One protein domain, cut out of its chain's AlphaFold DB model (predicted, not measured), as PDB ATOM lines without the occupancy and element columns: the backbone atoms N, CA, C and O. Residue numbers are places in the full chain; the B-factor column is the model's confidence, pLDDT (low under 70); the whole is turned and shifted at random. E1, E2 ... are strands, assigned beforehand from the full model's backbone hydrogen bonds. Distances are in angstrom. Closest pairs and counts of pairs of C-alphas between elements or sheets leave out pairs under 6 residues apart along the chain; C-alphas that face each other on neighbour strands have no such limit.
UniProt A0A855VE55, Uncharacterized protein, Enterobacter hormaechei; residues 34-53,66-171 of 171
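What this domain is: This is residues 34 to 53 and 66 to 171 of the 171 residues of an uncharacterized protein of Enterobacter hormaechei (UniProt A0A855VE55). Two strongly twisted sheets make a sandwich, only partly face to face, with their strands crossed at 61 degrees. The larger sheet is built on the long strands E3, E11 and E8, with E2 beside E3 and the shorter E7, with E6, and E9 beside E8; the smaller sheet, E4 E1 E5 E10, covers part of it toward one end of the long axis. The printed part has 126 residues with eleven named strands, E1 to E11 in chain order, and no named helix: the class is all strand. The larger sheet is branched and antiparallel, the smaller mixed. The whole is compact, with a radius of gyration of the C-alphas of 14.4 A, and spans 44 by 29 by 25 A.

Where its parts are: E1, residues 34 to 38, begins at C-alpha 34 (175.385, 161.179, 194.863). E2 is residues 48 to 50. E3, residues 68 to 77, is 27.5 A long and begins at C-alpha 68 (155.230, 156.206, 228.075). E4 is residues 83 to 87, E5 residues 91 to 95, E6 residues 102 to 106 and E7 residues 109 to 113. E8, residues 119 to 127, is 26.3 A long. E9 is residues 135 to 137 and E10 residues 146 to 151. E11, residues 161 to 170, is 30.0 A long and ends at C-alpha 170 (151.673, 153.625, 224.800).

How they stand to each other: In the larger sheet, E2 and E11 lie on opposite sides of E3: N 50 and O 75 are 2.8 A apart, N 166 and O 72 2.8 A. E11 and E8 are antiparallel at 158 degrees, with N 122 and O 167 2.8 A apart. E7 and E9 lie on one side of E8, E11 on the other. E6, E7, E8 and E9 form a meander, each strand the antiparallel neighbour of the one before, and each successive two form a hairpin; N 103 and O 111 are 2.9 A apart, N 112 and O 121 2.8 A, N 125 and O 136 2.9 A. In the smaller sheet E4 and E10 are the edge strands. E1 is antiparallel to E4, with N 38 and O 83 2.9 A apart, and parallel to E5, with N 37 and O 92 2.8 A apart. E5 and E10 are antiparallel, with N 93 and O 149 2.8 A apart. Between the sheets, the closest C-alphas of E9 and E10 are those of Gly 136 and Val 148, 5.1 A apart.

The domain as a whole: The C-alphas farthest apart are those of Asn 66 and Met 86, 46.1 A. Residues 54 to 65 are not printed; C-alphas 53 and 66 are 26.3 A apart across the cut. Of the links printed whole, none is long. Mean pLDDT of the printed part is 80.3; 18 residues are under 70, among them 40 to 46.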
ATOM      1  N   ALA A  34     176.358 161.506 193.842       73.94
ATOM      2  CA  ALA A  34     175.385 161.179 194.863       73.94
ATOM      3  C   ALA A  34     175.288 159.655 194.951       73.94
ATOM      4  O   ALA A  34     175.224 158.979 193.924       73.94
ATOM      5  N   ASP A  35     175.282 159.136 196.176       82.81
ATOM      6  CA  ASP A  35     175.146 157.709 196.437       82.81
ATOM      7  C   ASP A  35     173.974 157.474 197.389       82.81
ATOM      8  O   ASP A  35     173.960 157.887 198.555       82.81
ATOM      9  N   GLU A  36     172.967 156.782 196.871       85.69
ATOM     10  CA  GLU A  36     171.773 156.419 197.615       85.69
ATOM     11  C   GLU A  36     171.870 154.976 198.081       85.69
ATOM     12  O   GLU A  36     171.887 154.025 197.297       85.69
ATOM     13  N   CYS A  37     171.889 154.817 199.394       87.06
ATOM     14  CA  CYS A  37     172.012 153.544 200.065       87.06
ATOM     15  C   CYS A  37     170.631 152.954 200.334       87.06
ATOM     16  O   CYS A  37     169.774 153.578 200.968       87.06
ATOM     17  N   ARG A  38     170.419 151.729 199.853       85.44
ATOM     18  CA  ARG A  38     169.147 151.003 199.919       85.44
ATOM     19  C   ARG A  38     169.335 149.681 200.646       85.44
ATOM     20  O   ARG A  38     170.391 149.060 200.595       85.44
ATOM     21  N   MET A  39     168.259 149.219 201.273       75.75
ATOM     22  CA  MET A  39     168.203 147.927 201.965       75.75
ATOM     23  C   MET A  39     167.458 146.848 201.161       75.75
ATOM     24  O   MET A  39     167.205 145.783 201.702       75.75
ATOM     25  N   ASN A  40     167.039 147.105 199.909       62.56
ATOM     26  CA  ASN A  40     166.167 146.179 199.155       62.56
ATOM     27  C   ASN A  40     166.363 146.191 197.617       62.56
ATOM     28  O   ASN A  40     165.456 145.823 196.879       62.56
ATOM     29  N   ASN A  41     167.526 146.601 197.087       51.78
ATOM     30  CA  ASN A  41     167.780 146.561 195.632       51.78
ATOM     31  C   ASN A  41     168.570 145.307 195.208       51.78
ATOM     32  O   ASN A  41     169.661 145.401 194.657       51.78
ATOM     33  N   GLY A  42     168.044 144.120 195.532       49.78
ATOM     34  CA  GLY A  42     168.627 142.825 195.144       49.78
ATOM     35  C   GLY A  42     169.639 142.221 196.126       49.78
ATOM     36  O   GLY A  42     170.046 141.075 195.941       49.78
ATOM     37  N   LYS A  43     170.018 142.957 197.178       49.16
ATOM     38  CA  LYS A  43     171.004 142.538 198.199       49.16
ATOM     39  C   LYS A  43     170.537 142.699 199.647       49.16
ATOM     40  O   LYS A  43     171.284 142.428 200.581       49.16
ATOM     41  N   GLY A  44     169.274 143.070 199.830       59.03
ATOM     42  CA  GLY A  44     168.566 142.878 201.087       59.03
ATOM     43  C   GLY A  44     167.347 141.990 200.882       59.03
ATOM     44  O   GLY A  44     166.889 141.792 199.757       59.03
ATOM     45  N   GLY A  45     166.888 141.394 201.978       60.75
ATOM     46  CA  GLY A  45     165.821 140.402 201.990       60.75
ATOM     47  C   GLY A  45     164.818 140.659 203.103       60.75
ATOM     48  O   GLY A  45     164.863 141.675 203.796       60.75
ATOM     49  N   THR A  46     163.902 139.717 203.289       69.06
ATOM     50  CA  THR A  46     162.969 139.753 204.414       69.06
ATOM     51  C   THR A  46     163.725 139.461 205.706       69.06
ATOM     52  O   THR A  46     164.371 138.423 205.828       69.06
ATOM     53  N   THR A  47     163.622 140.371 206.670       72.44
ATOM     54  CA  THR A  47     164.105 140.166 208.036       72.44
ATOM     55  C   THR A  47     162.955 140.291 209.016       72.44
ATOM     56  O   THR A  47     161.936 140.924 208.729       72.44
ATOM     57  N   THR A  48     163.122 139.700 210.188       74.25
ATOM     58  CA  THR A  48     162.216 139.880 211.316       74.25
ATOM     59  C   THR A  48     162.936 140.651 212.413       74.25
ATOM     60  O   THR A  48     164.116 140.415 212.678       74.25
ATOM     61  N   LEU A  49     162.212 141.575 213.052       73.94
ATOM     62  CA  LEU A  49     162.664 142.197 214.290       73.94
ATOM     63  C   LEU A  49     162.587 141.138 215.388       73.94
ATOM     64  O   LEU A  49     161.496 140.739 215.793       73.94
ATOM     65  N   ILE A  50     163.738 140.664 215.845       70.19
ATOM     66  CA  ILE A  50     163.819 139.730 216.959       70.19
ATOM     67  C   ILE A  50     164.125 140.534 218.210       70.19
ATOM     68  O   ILE A  50     165.240 141.022 218.412       70.19
ATOM     69  N   ASN A  51     163.119 140.636 219.069       67.12
ATOM     70  CA  ASN A  51     163.380 140.834 220.480       67.12
ATOM     71  C   ASN A  51     163.689 139.451 221.065       67.12
ATOM     72  O   ASN A  51     162.944 138.505 220.804       67.12
ATOM     73  N   SER A  52     164.782 139.303 221.814       54.50
ATOM     74  CA  SER A  52     164.918 138.127 222.680       54.50
ATOM     75  C   SER A  52     163.676 138.049 223.565       54.50
ATOM     76  O   SER A  52     163.183 139.109 223.964       54.50
ATOM     77  N   ASP A  53     163.183 136.844 223.871       52.94
ATOM     78  CA  ASP A  53     162.102 136.663 224.846       52.94
ATOM     79  C   ASP A  53     162.353 137.594 226.033       52.94
ATOM     80  O   ASP A  53     163.407 137.532 226.675       52.94
ATOM     81  N   ASN A  66     148.548 159.014 230.631       67.94
ATOM     82  CA  ASN A  66     149.993 159.201 230.748       67.94
ATOM     83  C   ASN A  66     150.711 158.505 229.590       67.94
ATOM     84  O   ASN A  66     150.573 157.299 229.407       67.94
ATOM     85  N   TYR A  67     151.549 159.252 228.878       69.12
ATOM     86  CA  TYR A  67     152.370 158.712 227.802       69.12
ATOM     87  C   TYR A  67     153.618 158.031 228.365       69.12
ATOM     88  O   TYR A  67     154.313 158.587 229.219       69.12
ATOM     89  N   ALA A  68     153.945 156.852 227.839       73.81
ATOM     90  CA  ALA A  68     155.230 156.206 228.075       73.81
ATOM     91  C   ALA A  68     155.929 155.925 226.746       73.81
ATOM     92  O   ALA A  68     155.311 155.466 225.786       73.81
ATOM     93  N   SER A  69     157.237 156.186 226.706       76.50
ATOM     94  CA  SER A  69     158.076 155.814 225.575       76.50
ATOM     95  C   SER A  69     159.403 155.240 226.039       76.50
ATOM     96  O   SER A  69     160.006 155.723 226.996       76.50
ATOM     97  N   THR A  70     159.851 154.196 225.350       79.31
ATOM     98  CA  THR A  70     161.149 153.560 225.573       79.31
ATOM     99  C   THR A  70     161.792 153.218 224.238       79.31
ATOM    100  O   THR A  70     161.085 152.968 223.262       79.31
ATOM    101  N   LEU A  71     163.124 153.224 224.200       82.69
ATOM    102  CA  LEU A  71     163.935 152.885 223.038       82.69
ATOM    103  C   LEU A  71     164.844 151.714 223.400       82.69
ATOM    104  O   LEU A  71     165.573 151.781 224.388       82.69
ATOM    105  N   PHE A  72     164.839 150.668 222.585       80.25
ATOM    106  CA  PHE A  72     165.764 149.548 222.735       80.25
ATOM    107  C   PHE A  72     166.157 148.990 221.374       80.25
ATOM    108  O   PHE A  72     165.413 149.106 220.400       80.25
ATOM    109  N   ASN A  73     167.344 148.393 221.308       84.25
ATOM    110  CA  ASN A  73     167.811 147.737 220.095       84.25
ATOM    111  C   ASN A  73     167.114 146.389 219.933       84.25
ATOM    112  O   ASN A  73     166.958 145.645 220.903       84.25
ATOM    113  N   VAL A  74     166.719 146.080 218.705       81.25
ATOM    114  CA  VAL A  74     166.197 144.769 218.322       81.25
ATOM    115  C   VAL A  74     167.093 144.207 217.239       81.25
ATOM    116  O   VAL A  74     167.544 144.930 216.356       81.25
ATOM    117  N   ASN A  75     167.368 142.912 217.308       81.19
ATOM    118  CA  ASN A  75     168.218 142.288 216.311       81.19
ATOM    119  C   ASN A  75     167.420 142.018 215.035       81.19
ATOM    120  O   ASN A  75     166.207 141.801 215.065       81.19
ATOM    121  N   LEU A  76     168.126 141.980 213.910       80.44
ATOM    122  CA  LEU A  76     167.587 141.554 212.626       80.44
ATOM    123  C   LEU A  76     168.001 140.108 212.361       80.44
ATOM    124  O   LEU A  76     169.166 139.747 212.534       80.44
ATOM    125  N   THR A  77     167.069 139.261 211.935       79.56
ATOM    126  CA  THR A  77     167.391 137.908 211.462       79.56
ATOM    127  C   THR A  77     166.529 137.532 210.254       79.56
ATOM    128  O   THR A  77     165.301 137.559 210.360       79.56
ATOM    129  N   PRO A  78     167.152 137.163 209.117       81.19
ATOM    130  CA  PRO A  78     168.585 137.317 208.820       81.19
ATOM    131  C   PRO A  78     169.030 138.792 208.874       81.19
ATOM    132  O   PRO A  78     168.211 139.701 208.738       81.19
ATOM    133  N   GLY A  79     170.321 139.044 209.105       80.50
ATOM    134  CA  GLY A  79     170.870 140.406 209.066       80.50
ATOM    135  C   GLY A  79     170.771 141.019 207.663       80.50
ATOM    136  O   GLY A  79     170.802 140.297 206.667       80.50
ATOM    137  N   ILE A  80     170.677 142.349 207.582       84.62
ATOM    138  CA  ILE A  80     170.626 143.096 206.315       84.62
ATOM    139  C   ILE A  80     171.852 144.003 206.210       84.62
ATOM    140  O   ILE A  80     172.285 144.595 207.199       84.62
ATOM    141  N   GLN A  81     172.395 144.127 205.003       86.44
ATOM    142  CA  GLN A  81     173.450 145.076 204.665       86.44
ATOM    143  C   GLN A  81     172.867 146.180 203.775       86.44
ATOM    144  O   GLN A  81     172.037 145.900 202.909       86.44
ATOM    145  N   ALA A  82     173.268 147.430 204.002       85.31
ATOM    146  CA  ALA A  82     172.961 148.506 203.067       85.31
ATOM    147  C   ALA A  82     173.959 148.484 201.908       85.31
ATOM    148  O   ALA A  82     175.150 148.234 202.099       85.31
ATOM    149  N   GLU A  83     173.466 148.768 200.709       85.38
ATOM    150  CA  GLU A  83     174.293 148.935 199.520       85.38
ATOM    151  C   GLU A  83     173.955 150.254 198.850       85.38
ATOM    152  O   GLU A  83     172.775 150.592 198.698       85.38
ATOM    153  N   CYS A  84     174.994 150.990 198.475       86.25
ATOM    154  CA  CYS A  84     174.858 152.271 197.812       86.25
ATOM    155  C   CYS A  84     175.099 152.110 196.312       86.25
ATOM    156  O   CYS A  84     175.883 151.272 195.864       86.25
ATOM    157  N   GLY A  85     174.378 152.897 195.531       82.88
ATOM    158  CA  GLY A  85     174.610 153.035 194.104       82.88
ATOM    159  C   GLY A  85     174.343 154.468 193.682       82.88
ATOM    160  O   GLY A  85     173.836 155.260 194.479       82.88
ATOM    161  N   MET A  86     174.643 154.758 192.417       81.56
ATOM    162  CA  MET A  86     174.433 156.082 191.835       81.56
ATOM    163  C   MET A  86     173.008 156.575 192.109       81.56
ATOM    164  O   MET A  86     172.031 155.906 191.756       81.56
ATOM    165  N   GLY A  87     172.925 157.740 192.740       75.62
ATOM    166  CA  GLY A  87     171.704 158.496 192.981       75.62
ATOM    167  C   GLY A  87     171.874 159.948 192.547       75.62
ATOM    168  O   GLY A  87     172.892 160.302 191.953       75.62
ATOM    169  N   ASP A  88     170.884 160.777 192.875       76.19
ATOM    170  CA  ASP A  88     170.865 162.203 192.510       76.19
ATOM    171  C   ASP A  88     170.779 163.128 193.743       76.19
ATOM    172  O   ASP A  88     171.098 164.314 193.661       76.19
ATOM    173  N   ASP A  89     170.418 162.585 194.914       73.88
ATOM    174  CA  ASP A  89     170.027 163.378 196.090       73.88
ATOM    175  C   ASP A  89     171.127 163.536 197.165       73.88
ATOM    176  O   ASP A  89     170.863 163.925 198.307       73.88
ATOM    177  N   GLY A  90     172.381 163.244 196.824       79.50
ATOM    178  CA  GLY A  90     173.527 163.237 197.744       79.50
ATOM    179  C   GLY A  90     173.760 161.877 198.410       79.50
ATOM    180  O   GLY A  90     173.393 160.843 197.864       79.50
ATOM    181  N   PHE A  91     174.401 161.865 199.584       86.19
ATOM    182  CA  PHE A  91     174.688 160.637 200.336       86.19
ATOM    183  C   PHE A  91     173.555 160.335 201.314       86.19
ATOM    184  O   PHE A  91     173.543 160.846 202.442       86.19
ATOM    185  N   ASN A  92     172.596 159.518 200.881       88.69
ATOM    186  CA  ASN A  92     171.360 159.266 201.620       88.69
ATOM    187  C   ASN A  92     171.157 157.789 201.923       88.69
ATOM    188  O   ASN A  92     171.372 156.929 201.078       88.69
ATOM    189  N   LEU A  93     170.633 157.501 203.110       88.31
ATOM    190  CA  LEU A  93     169.975 156.237 203.402       88.31
ATOM    191  C   LEU A  93     168.499 156.391 203.068       88.31
ATOM    192  O   LEU A  93     167.822 157.221 203.676       88.31
ATOM    193  N   VAL A  94     167.992 155.584 202.142       86.94
ATOM    194  CA  VAL A  94     166.590 155.639 201.723       86.94
ATOM    195  C   VAL A  94     165.864 154.341 202.068       86.94
ATOM    196  O   VAL A  94     166.446 153.254 202.093       86.94
ATOM    197  N   SER A  95     164.567 154.444 202.347       83.69
ATOM    198  CA  SER A  95     163.722 153.293 202.672       83.69
ATOM    199  C   SER A  95     162.340 153.386 202.037       83.69
ATOM    200  O   SER A  95     161.937 154.442 201.544       83.69
ATOM    201  N   GLN A  96     161.633 152.257 202.076       84.69
ATOM    202  CA  GLN A  96     160.211 152.173 201.795       84.69
ATOM    203  C   GLN A  96     159.482 151.572 203.006       84.69
ATOM    204  O   GLN A  96     159.850 150.515 203.513       84.69
ATOM    205  N   THR A  97     158.432 152.251 203.439       84.25
ATOM    206  CA  THR A  97     157.410 151.845 204.389       84.25
ATOM    207  C   THR A  97     156.139 151.415 203.651       84.25
ATOM    208  O   THR A  97     155.500 152.221 202.974       84.25
ATOM    209  N   ASN A  98     155.714 150.160 203.823       82.31
ATOM    210  CA  ASN A  98     154.440 149.688 203.278       82.31
ATOM    211  C   ASN A  98     153.266 150.456 203.927       82.31
ATOM    212  O   ASN A  98     153.041 150.285 205.130       82.31
ATOM    213  N   PRO A  99     152.482 151.251 203.167       80.44
ATOM    214  CA  PRO A  99     151.416 152.070 203.740       80.44
ATOM    215  C   PRO A  99     150.305 151.264 204.417       80.44
ATOM    216  O   PRO A  99     149.639 151.780 205.302       80.44
ATOM    217  N   THR A 100     150.125 149.994 204.039       83.88
ATOM    218  CA  THR A 100     149.126 149.103 204.661       83.88
ATOM    219  C   THR A 100     149.471 148.710 206.099       83.88
ATOM    220  O   THR A 100     148.601 148.225 206.812       83.88
ATOM    221  N   LEU A 101     150.721 148.922 206.527       81.69
ATOM    222  CA  LEU A 101     151.192 148.648 207.889       81.69
ATOM    223  C   LEU A 101     151.242 149.913 208.765       81.69
ATOM    224  O   LEU A 101     151.587 149.826 209.941       81.69
ATOM    225  N   LEU A 102     150.956 151.091 208.198       87.69
ATOM    226  CA  LEU A 102     151.006 152.360 208.921       87.69
ATOM    227  C   LEU A 102     149.747 152.557 209.763       87.69
ATOM    228  O   LEU A 102     148.640 152.569 209.234       87.69
ATOM    229  N   MET A 103     149.941 152.833 211.051       88.19
ATOM    230  CA  MET A 103     148.865 153.253 211.960       88.19
ATOM    231  C   MET A 103     148.757 154.768 212.097       88.19
ATOM    232  O   MET A 103     147.747 155.290 212.559       88.19
ATOM    233  N   GLY A 104     149.802 155.489 211.701       88.06
ATOM    234  CA  GLY A 104     149.877 156.933 211.833       88.06
ATOM    235  C   GLY A 104     151.318 157.391 211.955       88.06
ATOM    236  O   GLY A 104     152.228 156.818 211.343       88.06
ATOM    237  N   SER A 105     151.522 158.438 212.752       87.69
ATOM    238  CA  SER A 105     152.848 159.007 212.944       87.69
ATOM    239  C   SER A 105     153.049 159.679 214.283       87.69
ATOM    240  O   SER A 105     152.148 160.348 214.781       87.69
ATOM    241  N   SER A 106     154.281 159.606 214.776       85.19
ATOM    242  CA  SER A 106     154.737 160.332 215.956       85.19
ATOM    243  C   SER A 106     155.974 161.138 215.584       85.19
ATOM    244  O   SER A 106     156.954 160.589 215.081       85.19
ATOM    245  N   TYR A 107     155.925 162.461 215.768       83.12
ATOM    246  CA  TYR A 107     157.017 163.382 215.412       83.12
ATOM    247  C   TYR A 107     157.557 163.202 213.978       83.12
ATOM    248  O   TYR A 107     158.767 163.239 213.757       83.12
ATOM    249  N   GLY A 108     156.676 162.965 213.000       82.94
ATOM    250  CA  GLY A 108     157.082 162.769 211.600       82.94
ATOM    251  C   GLY A 108     157.550 161.349 211.250       82.94
ATOM    252  O   GLY A 108     157.903 161.093 210.102       82.94
ATOM    253  N   ARG A 109     157.562 160.426 212.218       88.25
ATOM    254  CA  ARG A 109     158.053 159.047 212.077       88.25
ATOM    255  C   ARG A 109     156.884 158.104 211.845       88.25
ATOM    256  O   ARG A 109     155.842 158.273 212.477       88.25
ATOM    257  N   ALA A 110     157.063 157.116 210.978       90.25
ATOM    258  CA  ALA A 110     156.085 156.056 210.777       90.25
ATOM    259  C   ALA A 110     155.826 155.283 212.077       90.25
ATOM    260  O   ALA A 110     156.776 154.825 212.714       90.25
ATOM    261  N   MET A 111     154.549 155.110 212.425       90.81
ATOM    262  CA  MET A 111     154.115 154.242 213.520       90.81
ATOM    263  C   MET A 111     153.463 152.971 212.982       90.81
ATOM    264  O   MET A 111     152.646 153.023 212.061       90.81
ATOM    265  N   PHE A 112     153.789 151.854 213.620       88.69
ATOM    266  CA  PHE A 112     153.280 150.516 213.341       88.69
ATOM    267  C   PHE A 112     152.564 149.972 214.583       88.69
ATOM    268  O   PHE A 112     152.943 150.305 215.711       88.69
ATOM    269  N   GLU A 113     151.534 149.147 214.394       84.12
ATOM    270  CA  GLU A 113     150.835 148.491 215.507       84.12
ATOM    271  C   GLU A 113     151.613 147.275 216.006       84.12
ATOM    272  O   GLU A 113     152.152 146.501 215.211       84.12
ATOM    273  N   THR A 114     151.637 147.072 217.322       79.69
ATOM    274  CA  THR A 114     152.007 145.768 217.883       79.69
ATOM    275  C   THR A 114     150.814 144.805 217.850       79.69
ATOM    276  O   THR A 114     149.717 145.148 217.426       79.69
ATOM    277  N   ASN A 115     150.998 143.583 218.350       75.94
ATOM    278  CA  ASN A 115     149.889 142.663 218.606       75.94
ATOM    279  C   ASN A 115     149.077 143.010 219.875       75.94
ATOM    280  O   ASN A 115     148.167 142.260 220.229       75.94
ATOM    281  N   ILE A 116     149.414 144.097 220.578       73.69
ATOM    282  CA  ILE A 116     148.693 144.601 221.749       73.69
ATOM    283  C   ILE A 116     148.022 145.929 221.358       73.69
ATOM    284  O   ILE A 116     148.731 146.904 221.095       73.69
ATOM    285  N   PRO A 117     146.676 146.003 221.347       79.19
ATOM    286  CA  PRO A 117     145.962 147.232 221.012       79.19
ATOM    287  C   PRO A 117     146.382 148.413 221.898       79.19
ATOM    288  O   PRO A 117     146.523 148.257 223.112       79.19
ATOM    289  N   GLY A 118     146.564 149.590 221.294       78.81
ATOM    290  CA  GLY A 118     147.006 150.810 221.988       78.81
ATOM    291  C   GLY A 118     148.519 150.906 222.228       78.81
ATOM    292  O   GLY A 118     148.991 151.908 222.760       78.81
ATOM    293  N   ILE A 119     149.293 149.894 221.815       82.31
ATOM    294  CA  ILE A 119     150.757 149.938 221.837       82.31
ATOM    295  C   ILE A 119     151.278 149.993 220.406       82.31
ATOM    296  O   ILE A 119     151.089 149.069 219.607       82.31
ATOM    297  N   TYR A 120     152.003 151.068 220.117       87.75
ATOM    298  CA  TYR A 120     152.567 151.353 218.807       87.75
ATOM    299  C   TYR A 120     154.082 151.430 218.876       87.75
ATOM    300  O   TYR A 120     154.668 151.638 219.941       87.75
ATOM    301  N   TYR A 121     154.739 151.325 217.727       89.62
ATOM    302  CA  TYR A 121     156.177 151.501 217.661       89.62
ATOM    303  C   TYR A 121     156.653 152.194 216.389       89.62
ATOM    304  O   TYR A 121     156.059 152.058 215.324       89.62
ATOM    305  N   SER A 122     157.765 152.917 216.509       92.25
ATOM    306  CA  SER A 122     158.545 153.457 215.395       92.25
ATOM    307  C   SER A 122     159.860 152.695 215.300       92.25
ATOM    308  O   SER A 122     160.494 152.406 216.316       92.25
ATOM    309  N   VAL A 123     160.313 152.413 214.081       90.31
ATOM    310  CA  VAL A 123     161.587 151.722 213.846       90.31
ATOM    311  C   VAL A 123     162.632 152.726 213.375       90.31
ATOM    312  O   VAL A 123     162.416 153.449 212.401       90.31
ATOM    313  N   ARG A 124     163.772 152.762 214.066       90.62
ATOM    314  CA  ARG A 124     164.995 153.439 213.633       90.62
ATOM    315  C   ARG A 124     165.943 152.415 213.037       90.62
ATOM    316  O   ARG A 124     166.288 151.449 213.705       90.62
ATOM    317  N   VAL A 125     166.396 152.650 211.815       89.81
ATOM    318  CA  VAL A 125     167.470 151.885 211.171       89.81
ATOM    319  C   VAL A 125     168.789 152.611 211.341       89.81
ATOM    320  O   VAL A 125     168.832 153.841 211.297       89.81
ATOM    321  N   HIS A 126     169.866 151.860 211.523       90.06
ATOM    322  CA  HIS A 126     171.199 152.424 211.663       90.06
ATOM    323  C   HIS A 126     172.303 151.419 211.350       90.06
ATOM    324  O   HIS A 126     172.063 150.216 211.304       90.06
ATOM    325  N   THR A 127     173.536 151.895 211.167       88.62
ATOM    326  CA  THR A 127     174.698 150.998 211.097       88.62
ATOM    327  C   THR A 127     174.866 150.227 212.411       88.62
ATOM    328  O   THR A 127     174.641 150.765 213.494       88.62
ATOM    329  N   ALA A 128     175.272 148.959 212.334       81.06
ATOM    330  CA  ALA A 128     175.438 148.053 213.479       81.06
ATOM    331  C   ALA A 128     176.641 148.383 214.397       81.06
ATOM    332  O   ALA A 128     177.076 147.548 215.184       81.06
ATOM    333  N   GLU A 129     177.202 149.587 214.286       78.88
ATOM    334  CA  GLU A 129     178.313 150.074 215.107       78.88
ATOM    335  C   GLU A 129     177.827 150.412 216.537       78.88
ATOM    336  O   GLU A 129     176.627 150.574 216.773       78.88
ATOM    337  N   SER A 130     178.750 150.493 217.507       55.91
ATOM    338  CA  SER A 130     178.491 150.291 218.951       55.91
ATOM    339  C   SER A 130     177.515 151.240 219.660       55.91
ATOM    340  O   SER A 130     177.127 150.934 220.778       55.91
ATOM    341  N   ASP A 131     177.052 152.323 219.037       61.38
ATOM    342  CA  ASP A 131     176.175 153.321 219.680       61.38
ATOM    343  C   ASP A 131     174.944 153.653 218.836       61.38
ATOM    344  O   ASP A 131     174.455 154.782 218.790       61.38
ATOM    345  N   GLY A 132     174.450 152.662 218.098       67.25
ATOM    346  CA  GLY A 132     173.282 152.861 217.258       67.25
ATOM    347  C   GLY A 132     173.569 153.688 216.007       67.25
ATOM    348  O   GLY A 132     172.617 154.141 215.393       67.25
ATOM    349  N   GLY A 133     174.835 153.883 215.630       79.69
ATOM    350  CA  GLY A 133     175.285 154.247 214.284       79.69
ATOM    351  C   GLY A 133     174.632 155.446 213.571       79.69
ATOM    352  O   GLY A 133     173.722 156.133 214.046       79.69
ATOM    353  N   MET A 134     175.089 155.689 212.343       86.19
ATOM    354  CA  MET A 134     174.434 156.644 211.443       86.19
ATOM    355  C   MET A 134     173.125 156.043 210.931       86.19
ATOM    356  O   MET A 134     173.108 154.903 210.461       86.19
ATOM    357  N   GLY A 135     172.031 156.801 210.989       89.81
ATOM    358  CA  GLY A 135     170.717 156.318 210.567       89.81
ATOM    359  C   GLY A 135     169.552 157.165 211.072       89.81
ATOM    360  O   GLY A 135     169.755 158.214 211.689       89.81
ATOM    361  N   GLY A 136     168.329 156.702 210.827       90.50
ATOM    362  CA  GLY A 136     167.101 157.463 211.057       90.50
ATOM    363  C   GLY A 136     165.856 156.583 211.142       90.50
ATOM    364  O   GLY A 136     165.932 155.360 211.035       90.50
ATOM    365  N   TYR A 137     164.709 157.209 211.392       91.88
ATOM    366  CA  TYR A 137     163.427 156.514 211.504       91.88
ATOM    367  C   TYR A 137     162.767 156.344 210.142       91.88
ATOM    368  O   TYR A 137     162.870 157.230 209.295       91.88
ATOM    369  N   PHE A 138     162.036 155.245 209.961       89.88
ATOM    370  CA  PHE A 138     161.192 155.087 208.780       89.88
ATOM    371  C   PHE A 138     160.241 156.281 208.634       89.88
ATOM    372  O   PHE A 138     159.587 156.708 209.593       89.88
ATOM    373  N   ALA A 139     160.187 156.823 207.421       84.50
ATOM    374  CA  ALA A 139     159.323 157.941 207.084       84.50
ATOM    375  C   ALA A 139     157.877 157.469 206.881       84.50
ATOM    376  O   ALA A 139     157.618 156.318 206.504       84.50
ATOM    377  N   MET A 140     156.933 158.382 207.108       78.81
ATOM    378  CA  MET A 140     155.543 158.190 206.712       78.81
ATOM    379  C   MET A 140     155.429 158.093 205.188       78.81
ATOM    380  O   MET A 140     155.995 158.922 204.484       78.81
ATOM    381  N   ASN A 141     154.613 157.154 204.713       65.19
ATOM    382  CA  ASN A 141     154.111 157.083 203.339       65.19
ATOM    383  C   ASN A 141     155.184 157.058 202.239       65.19
ATOM    384  O   ASN A 141     155.580 158.087 201.698       65.19
ATOM    385  N   THR A 142     155.583 155.859 201.830       63.81
ATOM    386  CA  THR A 142     156.535 155.700 200.735       63.81
ATOM    387  C   THR A 142     155.843 154.996 199.563       63.81
ATOM    388  O   THR A 142     155.837 153.769 199.452       63.81
ATOM    389  N   THR A 143     155.236 155.753 198.654       72.56
ATOM    390  CA  THR A 143     154.903 155.211 197.323       72.56
ATOM    391  C   THR A 143     156.163 155.025 196.460       72.56
ATOM    392  O   THR A 143     156.118 154.340 195.442       72.56
ATOM    393  N   GLY A 144     157.301 155.583 196.893       79.88
ATOM    394  CA  GLY A 144     158.637 155.462 196.298       79.88
ATOM    395  C   GLY A 144     159.734 155.525 197.366       79.88
ATOM    396  O   GLY A 144     159.427 155.523 198.548       79.88
ATOM    397  N   TRP A 145     161.011 155.550 196.986       83.31
ATOM    398  CA  TRP A 145     162.117 155.659 197.950       83.31
ATOM    399  C   TRP A 145     162.093 157.005 198.680       83.31
ATOM    400  O   TRP A 145     161.865 158.042 198.067       83.31
ATOM    401  N   THR A 146     162.303 156.996 199.995       86.56
ATOM    402  CA  THR A 146     162.317 158.218 200.812       86.56
ATOM    403  C   THR A 146     163.517 158.235 201.739       86.56
ATOM    404  O   THR A 146     163.841 157.224 202.367       86.56
ATOM    405  N   THR A 147     164.158 159.396 201.842       87.81
ATOM    406  CA  THR A 147     165.307 159.623 202.716       87.81
ATOM    407  C   THR A 147     164.943 159.436 204.183       87.81
ATOM    408  O   THR A 147     164.039 160.072 204.717       87.81
ATOM    409  N   VAL A 148     165.696 158.558 204.834       87.94
ATOM    410  CA  VAL A 148     165.643 158.258 206.266       87.94
ATOM    411  C   VAL A 148     166.760 158.975 207.013       87.94
ATOM    412  O   VAL A 148     166.569 159.431 208.139       87.94
ATOM    413  N   ALA A 149     167.933 159.074 206.392       89.44
ATOM    414  CA  ALA A 149     169.068 159.814 206.913       89.44
ATOM    415  C   ALA A 149     169.908 160.369 205.761       89.44
ATOM    416  O   ALA A 149     170.033 159.726 204.723       89.44
ATOM    417  N   SER A 150     170.518 161.529 205.982       88.94
ATOM    418  CA  SER A 150     171.447 162.164 205.044       88.94
ATOM    419  C   SER A 150     172.794 162.374 205.714       88.94
ATOM    420  O   SER A 150     172.879 162.553 206.931       88.94
ATOM    421  N   SER A 151     173.855 162.356 204.920       84.31
ATOM    422  CA  SER A 151     175.222 162.541 205.391       84.31
ATOM    423  C   SER A 151     175.969 163.522 204.500       84.31
ATOM    424  O   SER A 151     175.839 163.505 203.283       84.31
ATOM    425  N   GLY A 152     176.801 164.363 205.117       80.94
ATOM    426  CA  GLY A 152     177.780 165.176 204.385       80.94
ATOM    427  C   GLY A 152     179.047 164.402 203.996       80.94
ATOM    428  O   GLY A 152     179.881 164.923 203.265       80.94
ATOM    429  N   LYS A 153     179.221 163.181 204.516       77.12
ATOM    430  CA  LYS A 153     180.305 162.257 204.154       77.12
ATOM    431  C   LYS A 153     179.819 161.282 203.091       77.12
ATOM    432  O   LYS A 153     178.679 160.828 203.206       77.12
ATOM    433  N   SER A 154     180.699 160.922 202.159       73.81
ATOM    434  CA  SER A 154     180.445 159.848 201.202       73.81
ATOM    435  C   SER A 154     180.340 158.488 201.893       73.81
ATOM    436  O   SER A 154     181.033 158.233 202.883       73.81
ATOM    437  N   ASP A 155     179.441 157.643 201.390       72.88
ATOM    438  CA  ASP A 155     179.337 156.208 201.697       72.88
ATOM    439  C   ASP A 155     179.251 155.781 203.176       72.88
ATOM    440  O   ASP A 155     179.768 154.722 203.544       72.88
ATOM    441  N   PRO A 156     178.580 156.517 204.079       81.44
ATOM    442  CA  PRO A 156     178.548 156.143 205.497       81.44
ATOM    443  C   PRO A 156     177.775 154.835 205.750       81.44
ATOM    444  O   PRO A 156     177.902 154.253 206.827       81.44
ATOM    445  N   TRP A 157     176.987 154.371 204.774       88.00
ATOM    446  CA  TRP A 157     176.206 153.137 204.842       88.00
ATOM    447  C   TRP A 157     176.668 152.065 203.847       88.00
ATOM    448  O   TRP A 157     176.147 150.952 203.913       88.00
ATOM    449  N   ASP A 158     177.633 152.344 202.959       87.31
ATOM    450  CA  ASP A 158     178.010 151.383 201.914       87.31
ATOM    451  C   ASP A 158     178.600 150.109 202.516       87.31
ATOM    452  O   ASP A 158     179.552 150.143 203.305       87.31
ATOM    453  N   ARG A 159     178.007 148.967 202.151       86.25
ATOM    454  CA  ARG A 159     178.362 147.631 202.643       86.25
ATOM    455  C   ARG A 159     178.408 147.556 204.173       86.25
ATOM    456  O   ARG A 159     179.114 146.723 204.749       86.25
ATOM    457  N   LYS A 160     177.640 148.395 204.868       87.19
ATOM    458  CA  LYS A 160     177.518 148.349 206.327       87.19
ATOM    459  C   LYS A 160     176.356 147.457 206.728       87.19
ATOM    460  O   LYS A 160     175.265 147.537 206.167       87.19
ATOM    461  N   TRP A 161     176.596 146.616 207.729       87.50
ATOM    462  CA  TRP A 161     175.527 145.872 208.385       87.50
ATOM    463  C   TRP A 161     174.589 146.838 209.099       87.50
ATOM    464  O   TRP A 161     175.040 147.775 209.764       87.50
ATOM    465  N   ILE A 162     173.294 146.592 208.947       87.38
ATOM    466  CA  ILE A 162     172.228 147.385 209.541       87.38
ATOM    467  C   ILE A 162     171.732 146.695 210.804       87.38
ATOM    468  O   ILE A 162     171.600 145.473 210.866       87.38
ATOM    469  N   ASN A 163     171.450 147.511 211.807       87.81
ATOM    470  CA  ASN A 163     170.745 147.137 213.015       87.81
ATOM    471  C   ASN A 163     169.580 148.117 213.236       87.81
ATOM    472  O   ASN A 163     169.465 149.131 212.534       87.81
ATOM    473  N   THR A 164     168.684 147.798 214.165       88.12
ATOM    474  CA  THR A 164     167.497 148.607 214.427       88.12
ATOM    475  C   THR A 164     167.296 148.895 215.905       88.12
ATOM    476  O   THR A 164     167.588 148.090 216.787       88.12
ATOM    477  N   SER A 165     166.714 150.060 216.167       88.25
ATOM    478  CA  SER A 165     166.137 150.407 217.460       88.25
ATOM    479  C   SER A 165     164.635 150.586 217.304       88.25
ATOM    480  O   SER A 165     164.168 151.183 216.333       88.25
ATOM    481  N   VAL A 166     163.872 150.100 218.271       88.25
ATOM    482  CA  VAL A 166     162.421 150.257 218.324       88.25
ATOM    483  C   VAL A 166     162.087 151.247 219.421       88.25
ATOM    484  O   VAL A 166     162.463 151.053 220.577       88.25
ATOM    485  N   GLN A 167     161.387 152.315 219.046       88.12
ATOM    486  CA  GLN A 167     160.762 153.219 219.997       88.12
ATOM    487  C   GLN A 167     159.309 152.798 220.186       88.12
ATOM    488  O   GLN A 167     158.536 152.883 219.237       88.12
ATOM    489  N   ILE A 168     158.939 152.362 221.388       87.00
ATOM    490  CA  ILE A 168     157.552 152.030 221.734       87.00
ATOM    491  C   ILE A 168     156.835 153.279 222.255       87.00
ATOM    492  O   ILE A 168     157.447 154.109 222.938       87.00
ATOM    493  N   TYR A 169     155.547 153.387 221.942       83.81
ATOM    494  CA  TYR A 169     154.600 154.364 222.467       83.81
ATOM    495  C   TYR A 169     153.388 153.626 223.028       83.81
ATOM    496  O   TYR A 169     152.921 152.651 222.438       83.81
ATOM    497  N   ILE A 170     152.902 154.100 224.169       79.06
ATOM    498  CA  ILE A 170     151.673 153.625 224.800       79.06
ATOM    499  C   ILE A 170     150.748 154.837 224.901       79.06
ATOM    500  O   ILE A 170     151.146 155.831 225.521       79.06
ATOM    501  N   ASP A 171     149.578 154.729 224.269       67.88
ATOM    502  CA  ASP A 171     148.489 155.716 224.313       67.88
ATOM    503  C   ASP A 171     147.400 155.315 225.323       67.88
ATOM    504  O   ASP A 171     147.111 154.099 225.450       67.88
TER     505      ASP A 171